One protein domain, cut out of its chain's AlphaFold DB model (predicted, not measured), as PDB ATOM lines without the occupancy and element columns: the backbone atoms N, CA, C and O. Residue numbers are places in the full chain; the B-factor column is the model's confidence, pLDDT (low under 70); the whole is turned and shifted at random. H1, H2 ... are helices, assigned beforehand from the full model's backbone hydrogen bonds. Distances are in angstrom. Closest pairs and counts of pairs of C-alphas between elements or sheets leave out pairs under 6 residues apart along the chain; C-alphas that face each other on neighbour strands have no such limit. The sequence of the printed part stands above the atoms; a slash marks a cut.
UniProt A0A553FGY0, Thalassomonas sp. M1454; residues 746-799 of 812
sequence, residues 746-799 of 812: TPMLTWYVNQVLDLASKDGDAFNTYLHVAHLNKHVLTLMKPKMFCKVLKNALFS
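AT A GLANCE: This is residues 746 to 799 of the 812 residues of a protein of Thalassomonas sp. M1454 (UniProt A0A553FGY0). Four helices make a small compact cluster in which H4 crosses H1 nearly at a right angle, while H2 sets off from near the last residues of H1 at a steep tilt and the short H3 packs on H2. The 54 printed residues hold four named helices, in the order H1, H2, H3, H4, and no named strand; the class is all helix. The whole is compact, with a radius of gyration of the C-alphas of 10.4 A, and its outline is rounded, spanning 30 by 26 by 18 A.

HOW THE PARTS SIT: Start with H1, residues 746 to 759, which touches H2, residues 764 to 774, with residues 756 to 759 alone. Their closest C-alphas, of Leu 759 and Ala 766, are 6.5 A apart, and the lines stand at a steep tilt of 51 degrees, opposite ways. Next, H3, residues 780 to 784, touches H2; look at the closest C-alphas, of Val 773 and Val 780, 5.7 A apart. Then H4, residues 786 to 798, touches H1 with residues 791 to 796 alone, about perpendicular at 83 degrees; the closest C-alphas, of Gln 755 and Val 792, are 6.0 A apart. H2 and H4 are close but not clearly touching, with the closest C-alphas, of Ala 766 and Met 788, 6.9 A apart. In H1, H2 and H4 every O i to N i+4 pair is within hydrogen-bond range; in H3 0 of 1 is, beside 2 of 2 O i to N i+3 pairs.

IN THESE COORDINATES: Find C-alpha 746 at (-35.607, 3.839, -47.813); from there H1 runs 19.7 A to C-alpha 759. H2 measures 14.9 A from C-alpha 764 to 774, and H3 7.7 A from 780 to 784. H4 runs 17.9 A from C-alpha 786 to C-alpha 798 at (-18.076, -7.764, -36.842).

THE WHOLE: The two C-alphas farthest apart, of Leu 776 and Phe 798, are 30.2 A apart. The printed part has no cut, and its three links are tight. Mean pLDDT of the printed part is 90.5; residue 799 is under 70.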
ATOM      1  N   THR A 746     -35.173   3.863 -49.221       88.12
ATOM      2  CA  THR A 746     -35.607   3.839 -47.813       88.12
ATOM      3  C   THR A 746     -35.156   2.586 -47.050       88.12
ATOM      4  O   THR A 746     -34.702   2.748 -45.915       88.12
ATOM      5  N   PRO A 747     -35.187   1.355 -47.609       89.94
ATOM      6  CA  PRO A 747     -34.689   0.170 -46.900       89.94
ATOM      7  C   PRO A 747     -33.200   0.264 -46.543       89.94
ATOM      8  O   PRO A 747     -32.813  -0.014 -45.408       89.94
ATOM      9  N   MET A 748     -32.369   0.721 -47.486       91.06
ATOM     10  CA  MET A 748     -30.928   0.888 -47.279       91.06
ATOM     11  C   MET A 748     -30.637   1.974 -46.239       91.06
ATOM     12  O   MET A 748     -29.824   1.770 -45.338       91.06
ATOM     13  N   LEU A 749     -31.325   3.116 -46.333       89.75
ATOM     14  CA  LEU A 749     -31.180   4.203 -45.367       89.75
ATOM     15  C   LEU A 749     -31.636   3.775 -43.966       89.75
ATOM     16  O   LEU A 749     -30.951   4.050 -42.985       89.75
ATOM     17  N   THR A 750     -32.755   3.054 -43.869       89.19
ATOM     18  CA  THR A 750     -33.276   2.519 -42.603       89.19
ATOM     19  C   THR A 750     -32.280   1.559 -41.965       89.19
ATOM     20  O   THR A 750     -31.996   1.671 -40.771       89.19
ATOM     21  N   TRP A 751     -31.712   0.644 -42.756       91.31
ATOM     22  CA  TRP A 751     -30.645  -0.240 -42.296       91.31
ATOM     23  C   TRP A 751     -29.453   0.562 -41.763       91.31
ATOM     24  O   TRP A 751     -29.007   0.316 -40.643       91.31
ATOM     25  N   TYR A 752     -28.994   1.562 -42.517       92.50
ATOM     26  CA  TYR A 752     -27.856   2.390 -42.129       92.50
ATOM     27  C   TYR A 752     -28.099   3.135 -40.812       92.50
ATOM     28  O   TYR A 752     -27.268   3.085 -39.909       92.50
ATOM     29  N   VAL A 753     -29.260   3.782 -40.669       90.31
ATOM     30  CA  VAL A 753     -29.629   4.502 -39.442       90.31
ATOM     31  C   VAL A 753     -29.717   3.550 -38.252       90.31
ATOM     32  O   VAL A 753     -29.213   3.891 -37.186       90.31
ATOM     33  N   ASN A 754     -30.284   2.350 -38.413       90.88
ATOM     34  CA  ASN A 754     -30.296   1.354 -37.337       90.88
ATOM     35  C   ASN A 754     -28.868   0.994 -36.902       90.88
ATOM     36  O   ASN A 754     -28.583   0.988 -35.713       90.88
ATOM     37  N   GLN A 755     -27.942   0.800 -37.849       92.31
ATOM     38  CA  GLN A 755     -26.544   0.525 -37.508       92.31
ATOM     39  C   GLN A 755     -25.839   1.701 -36.821       92.31
ATOM     40  O   GLN A 755     -25.001   1.476 -35.952       92.31
ATOM     41  N   VAL A 756     -26.171   2.949 -37.171       92.38
ATOM     42  CA  VAL A 756     -25.685   4.134 -36.443       92.38
ATOM     43  C   VAL A 756     -26.208   4.133 -35.006       92.38
ATOM     44  O   VAL A 756     -25.434   4.376 -34.084       92.38
ATOM     45  N   LEU A 757     -27.496   3.839 -34.802       90.81
ATOM     46  CA  LEU A 757     -28.098   3.766 -33.470       90.81
ATOM     47  C   LEU A 757     -27.507   2.624 -32.631       90.81
ATOM     48  O   LEU A 757     -27.294   2.822 -31.437       90.81
ATOM     49  N   ASP A 758     -27.207   1.473 -33.237       91.00
ATOM     50  CA  ASP A 758     -26.518   0.353 -32.582       91.00
ATOM     51  C   ASP A 758     -25.096   0.737 -32.173       91.00
ATOM     52  O   ASP A 758     -24.681   0.524 -31.033       91.00
ATOM     53  N   LEU A 759     -24.350   1.338 -33.105       91.94
ATOM     54  CA  LEU A 759     -22.979   1.783 -32.886       91.94
ATOM     55  C   LEU A 759     -22.905   2.865 -31.800       91.94
ATOM     56  O   LEU A 759     -21.987   2.842 -30.990       91.94
ATOM     57  N   ALA A 760     -23.890   3.763 -31.731       91.56
ATOM     58  CA  ALA A 760     -23.994   4.780 -30.686       91.56
ATOM     59  C   ALA A 760     -24.143   4.196 -29.264       91.56
ATOM     60  O   ALA A 760     -23.941   4.903 -28.283       91.56
ATOM     61  N   SER A 761     -24.471   2.910 -29.122       90.69
ATOM     62  CA  SER A 761     -24.471   2.228 -27.819       90.69
ATOM     63  C   SER A 761     -23.098   1.651 -27.443       90.69
ATOM     64  O   SER A 761     -22.917   1.210 -26.314       90.69
ATOM     65  N   LYS A 762     -22.146   1.598 -28.388       88.94
ATOM     66  CA  LYS A 762     -20.861   0.883 -28.259       88.94
ATOM     67  C   LYS A 762     -19.631   1.774 -28.484       88.94
ATOM     68  O   LYS A 762     -18.539   1.409 -28.067       88.94
ATOM     69  N   ASP A 763     -19.785   2.913 -29.161       90.56
ATOM     70  CA  ASP A 763     -18.697   3.812 -29.563       90.56
ATOM     71  C   ASP A 763     -19.050   5.269 -29.216       90.56
ATOM     72  O   ASP A 763     -19.977   5.855 -29.785       90.56
ATOM     73  N   GLY A 764     -18.297   5.856 -28.279       87.94
ATOM     74  CA  GLY A 764     -18.538   7.211 -27.770       87.94
ATOM     75  C   GLY A 764     -18.424   8.302 -28.841       87.94
ATOM     76  O   GLY A 764     -19.262   9.198 -28.887       87.94
ATOM     77  N   ASP A 765     -17.469   8.204 -29.775       90.69
ATOM     78  CA  ASP A 765     -17.352   9.166 -30.888       90.69
ATOM     79  C   ASP A 765     -18.586   9.135 -31.800       90.69
ATOM     80  O   ASP A 765     -19.036  10.167 -32.314       90.69
ATOM     81  N   ALA A 766     -19.093   7.930 -32.081       92.50
ATOM     82  CA  ALA A 766     -20.255   7.739 -32.925       92.50
ATOM     83  C   ALA A 766     -21.498   8.300 -32.242       92.50
ATOM     84  O   ALA A 766     -22.265   9.025 -32.882       92.50
ATOM     85  N   PHE A 767     -21.644   8.045 -30.938       93.62
ATOM     86  CA  PHE A 767     -22.722   8.619 -30.150       93.62
ATOM     87  C   PHE A 767     -22.624  10.146 -30.071       93.62
ATOM     88  O   PHE A 767     -23.615  10.820 -30.331       93.62
ATOM     89  N   ASN A 768     -21.435  10.714 -29.855       93.25
ATOM     90  CA  ASN A 768     -21.231  12.165 -29.860       93.25
ATOM     91  C   ASN A 768     -21.592  12.796 -31.211       93.25
ATOM     92  O   ASN A 768     -22.269  13.822 -31.306       93.25
ATOM     93  N   THR A 769     -21.190  12.146 -32.305       94.12
ATOM     94  CA  THR A 769     -21.557  12.595 -33.653       94.12
ATOM     95  C   THR A 769     -23.073  12.553 -33.854       94.12
ATOM     96  O   THR A 769     -23.631  13.494 -34.422       94.12
ATOM     97  N   TYR A 770     -23.736  11.498 -33.372       93.56
ATOM     98  CA  TYR A 770     -25.192  11.381 -33.379       93.56
ATOM     99  C   TYR A 770     -25.862  12.487 -32.557       93.56
ATOM    100  O   TYR A 770     -26.737  13.163 -33.094       93.56
ATOM    101  N   LEU A 771     -25.408  12.752 -31.327       94.00
ATOM    102  CA  LEU A 771     -25.941  13.819 -30.472       94.00
ATOM    103  C   LEU A 771     -25.825  15.195 -31.133       94.00
ATOM    104  O   LEU A 771     -26.796  15.950 -31.167       94.00
ATOM    105  N   HIS A 772     -24.686  15.522 -31.753       94.44
ATOM    106  CA  HIS A 772     -24.550  16.784 -32.485       94.44
ATOM    107  C   HIS A 772     -25.518  16.912 -33.669       94.44
ATOM    108  O   HIS A 772     -25.928  18.028 -33.991       94.44
ATOM    109  N   VAL A 773     -25.865  15.811 -34.341       92.88
ATOM    110  CA  VAL A 773     -26.886  15.834 -35.397       92.88
ATOM    111  C   VAL A 773     -28.286  15.951 -34.796       92.88
ATOM    112  O   VAL A 773     -29.065  16.779 -35.265       92.88
ATOM    113  N   ALA A 774     -28.590  15.199 -33.734       91.06
ATOM    114  CA  ALA A 774     -29.875  15.247 -33.036       91.06
ATOM    115  C   ALA A 774     -30.183  16.650 -32.482       91.06
ATOM    116  O   ALA A 774     -31.306  17.129 -32.598       91.06
ATOM    117  N   HIS A 775     -29.170  17.359 -31.978       93.38
ATOM    118  CA  HIS A 775     -29.288  18.739 -31.497       93.38
ATOM    119  C   HIS A 775     -29.115  19.818 -32.582       93.38
ATOM    120  O   HIS A 775     -29.009  21.001 -32.255       93.38
ATOM    121  N   LEU A 776     -29.099  19.436 -33.868       92.81
ATOM    122  CA  LEU A 776     -28.973  20.329 -35.034       92.81
ATOM    123  C   LEU A 776     -27.696  21.195 -35.054       92.81
ATOM    124  O   LEU A 776     -27.632  22.229 -35.723       92.81
ATOM    125  N   ASN A 777     -26.644  20.764 -34.359       93.38
ATOM    126  CA  ASN A 777     -25.338  21.426 -34.380       93.38
ATOM    127  C   ASN A 777     -24.544  21.102 -35.645       93.38
ATOM    128  O   ASN A 777     -23.751  21.915 -36.116       93.38
ATOM    129  N   LYS A 778     -24.745  19.896 -36.186       91.81
ATOM    130  CA  LYS A 778     -24.109  19.410 -37.410       91.81
ATOM    131  C   LYS A 778     -25.170  18.937 -38.399       91.81
ATOM    132  O   LYS A 778     -26.224  18.440 -38.021       91.81
ATOM    133  N   HIS A 779     -24.859  19.066 -39.685       90.50
ATOM    134  CA  HIS A 779     -25.723  18.593 -40.764       90.50
ATOM    135  C   HIS A 779     -25.880  17.062 -40.719       90.50
ATOM    136  O   HIS A 779     -24.901  16.371 -40.427       90.50
ATOM    137  N   VAL A 780     -27.049  16.520 -41.088       87.19
ATOM    138  CA  VAL A 780     -27.335  15.066 -41.049       87.19
ATOM    139  C   VAL A 780     -26.317  14.224 -41.826       87.19
ATOM    140  O   VAL A 780     -25.888  13.175 -41.354       87.19
ATOM    141  N   LEU A 781     -25.828  14.734 -42.962       90.31
ATOM    142  CA  LEU A 781     -24.779  14.087 -43.769       90.31
ATOM    143  C   LEU A 781     -23.456  13.873 -43.014       90.31
ATOM    144  O   LEU A 781     -22.605  13.120 -43.476       90.31
ATOM    145  N   THR A 782     -23.269  14.482 -41.840       93.12
ATOM    146  CA  THR A 782     -22.140  14.173 -40.950       93.12
ATOM    147  C   THR A 782     -22.141  12.701 -40.542       93.12
ATOM    148  O   THR A 782     -21.067  12.106 -40.461       93.12
ATOM    149  N   LEU A 783     -23.322  12.097 -40.369       91.81
ATOM    150  CA  LEU A 783     -23.456  10.663 -40.111       91.81
ATOM    151  C   LEU A 783     -23.011   9.815 -41.301       91.81
ATOM    152  O   LEU A 783     -22.648   8.674 -41.099       91.81
ATOM    153  N   MET A 784     -22.975  10.368 -42.514       91.44
ATOM    154  CA  MET A 784     -22.581   9.659 -43.737       91.44
ATOM    155  C   MET A 784     -21.119   9.910 -44.139       91.44
ATOM    156  O   MET A 784     -20.680   9.450 -45.192       91.44
ATOM    157  N   LYS A 785     -20.339  10.648 -43.335       93.75
ATOM    158  CA  LYS A 785     -18.918  10.896 -43.627       93.75
ATOM    159  C   LYS A 785     -18.120   9.583 -43.627       93.75
ATOM    160  O   LYS A 785     -18.423   8.708 -42.813       93.75
ATOM    161  N   PRO A 786     -17.037   9.470 -44.426       93.38
ATOM    162  CA  PRO A 786     -16.272   8.228 -44.576       93.38
ATOM    163  C   PRO A 786     -15.866   7.574 -43.251       93.38
ATOM    164  O   PRO A 786     -16.073   6.379 -43.074       93.38
ATOM    165  N   LYS A 787     -15.383   8.359 -42.273       92.62
ATOM    166  CA  LYS A 787     -15.003   7.847 -40.942       92.62
ATOM    167  C   LYS A 787     -16.171   7.139 -40.238       92.62
ATOM    168  O   LYS A 787     -15.991   6.030 -39.744       92.62
ATOM    169  N   MET A 788     -17.355   7.759 -40.211       93.19
ATOM    170  CA  MET A 788     -18.554   7.166 -39.605       93.19
ATOM    171  C   MET A 788     -19.031   5.958 -40.415       93.19
ATOM    172  O   MET A 788     -19.296   4.903 -39.851       93.19
ATOM    173  N   PHE A 789     -19.068   6.080 -41.742       93.19
ATOM    174  CA  PHE A 789     -19.458   4.996 -42.639       93.19
ATOM    175  C   PHE A 789     -18.588   3.743 -42.458       93.19
ATOM    176  O   PHE A 789     -19.119   2.645 -42.318       93.19
ATOM    177  N   CYS A 790     -17.266   3.899 -42.350       92.56
ATOM    178  CA  CYS A 790     -16.355   2.797 -42.051       92.56
ATOM    179  C   CYS A 790     -16.626   2.168 -40.678       92.56
ATOM    180  O   CYS A 790     -16.589   0.942 -40.569       92.56
ATOM    181  N   LYS A 791     -16.910   2.966 -39.635       93.00
ATOM    182  CA  LYS A 791     -17.284   2.427 -38.314       93.00
ATOM    183  C   LYS A 791     -18.590   1.628 -38.385       93.00
ATOM    184  O   LYS A 791     -18.651   0.524 -37.854       93.00
ATOM    185  N   VAL A 792     -19.594   2.143 -39.095       93.06
ATOM    186  CA  VAL A 792     -20.882   1.471 -39.315       93.06
ATOM    187  C   VAL A 792     -20.701   0.143 -40.054       93.06
ATOM    188  O   VAL A 792     -21.221  -0.874 -39.604       93.06
ATOM    189  N   LEU A 793     -19.919   0.115 -41.139       91.75
ATOM    190  CA  LEU A 793     -19.629  -1.122 -41.871       91.75
ATOM    191  C   LEU A 793     -18.878  -2.141 -41.012       91.75
ATOM    192  O   LEU A 793     -19.243  -3.314 -41.009       91.75
ATOM    193  N   LYS A 794     -17.864  -1.706 -40.253       90.19
ATOM    194  CA  LYS A 794     -17.154  -2.583 -39.314       90.19
ATOM    195  C   LYS A 794     -18.115  -3.165 -38.277       90.19
ATOM    196  O   LYS A 794     -18.126  -4.373 -38.092       90.19
ATOM    197  N   ASN A 795     -18.973  -2.349 -37.666       88.31
ATOM    198  CA  ASN A 795     -19.981  -2.841 -36.724       88.31
ATOM    199  C   ASN A 795     -20.930  -3.856 -37.385       88.31
ATOM    200  O   ASN A 795     -21.171  -4.924 -36.835       88.31
ATOM    201  N   ALA A 796     -21.397  -3.584 -38.604       87.56
ATOM    202  CA  ALA A 796     -22.302  -4.480 -39.322       87.56
ATOM    203  C   ALA A 796     -21.674  -5.826 -39.743       87.56
ATOM    204  O   ALA A 796     -22.409  -6.809 -39.920       87.56
ATOM    205  N   LEU A 797     -20.350  -5.851 -39.949       83.38
ATOM    206  CA  LEU A 797     -19.562  -7.028 -40.333       83.38
ATOM    207  C   LEU A 797     -19.058  -7.830 -39.123       83.38
ATOM    208  O   LEU A 797     -18.994  -9.052 -39.204       83.38
ATOM    209  N   PHE A 798     -18.722  -7.160 -38.016       71.31
ATOM    210  CA  PHE A 798     -18.076  -7.764 -36.842       71.31
ATOM    211  C   PHE A 798     -18.975  -7.862 -35.595       71.31
ATOM    212  O   PHE A 798     -18.543  -8.437 -34.598       71.31
ATOM    213  N   SER A 799     -20.212  -7.346 -35.611       61.97
ATOM    214  CA  SER A 799     -21.163  -7.569 -34.510       61.97
ATOM    215  C   SER A 799     -21.504  -9.059 -34.414       61.97
ATOM    216  O   SER A 799     -22.074  -9.649 -35.336       61.97
TER     217      SER A 799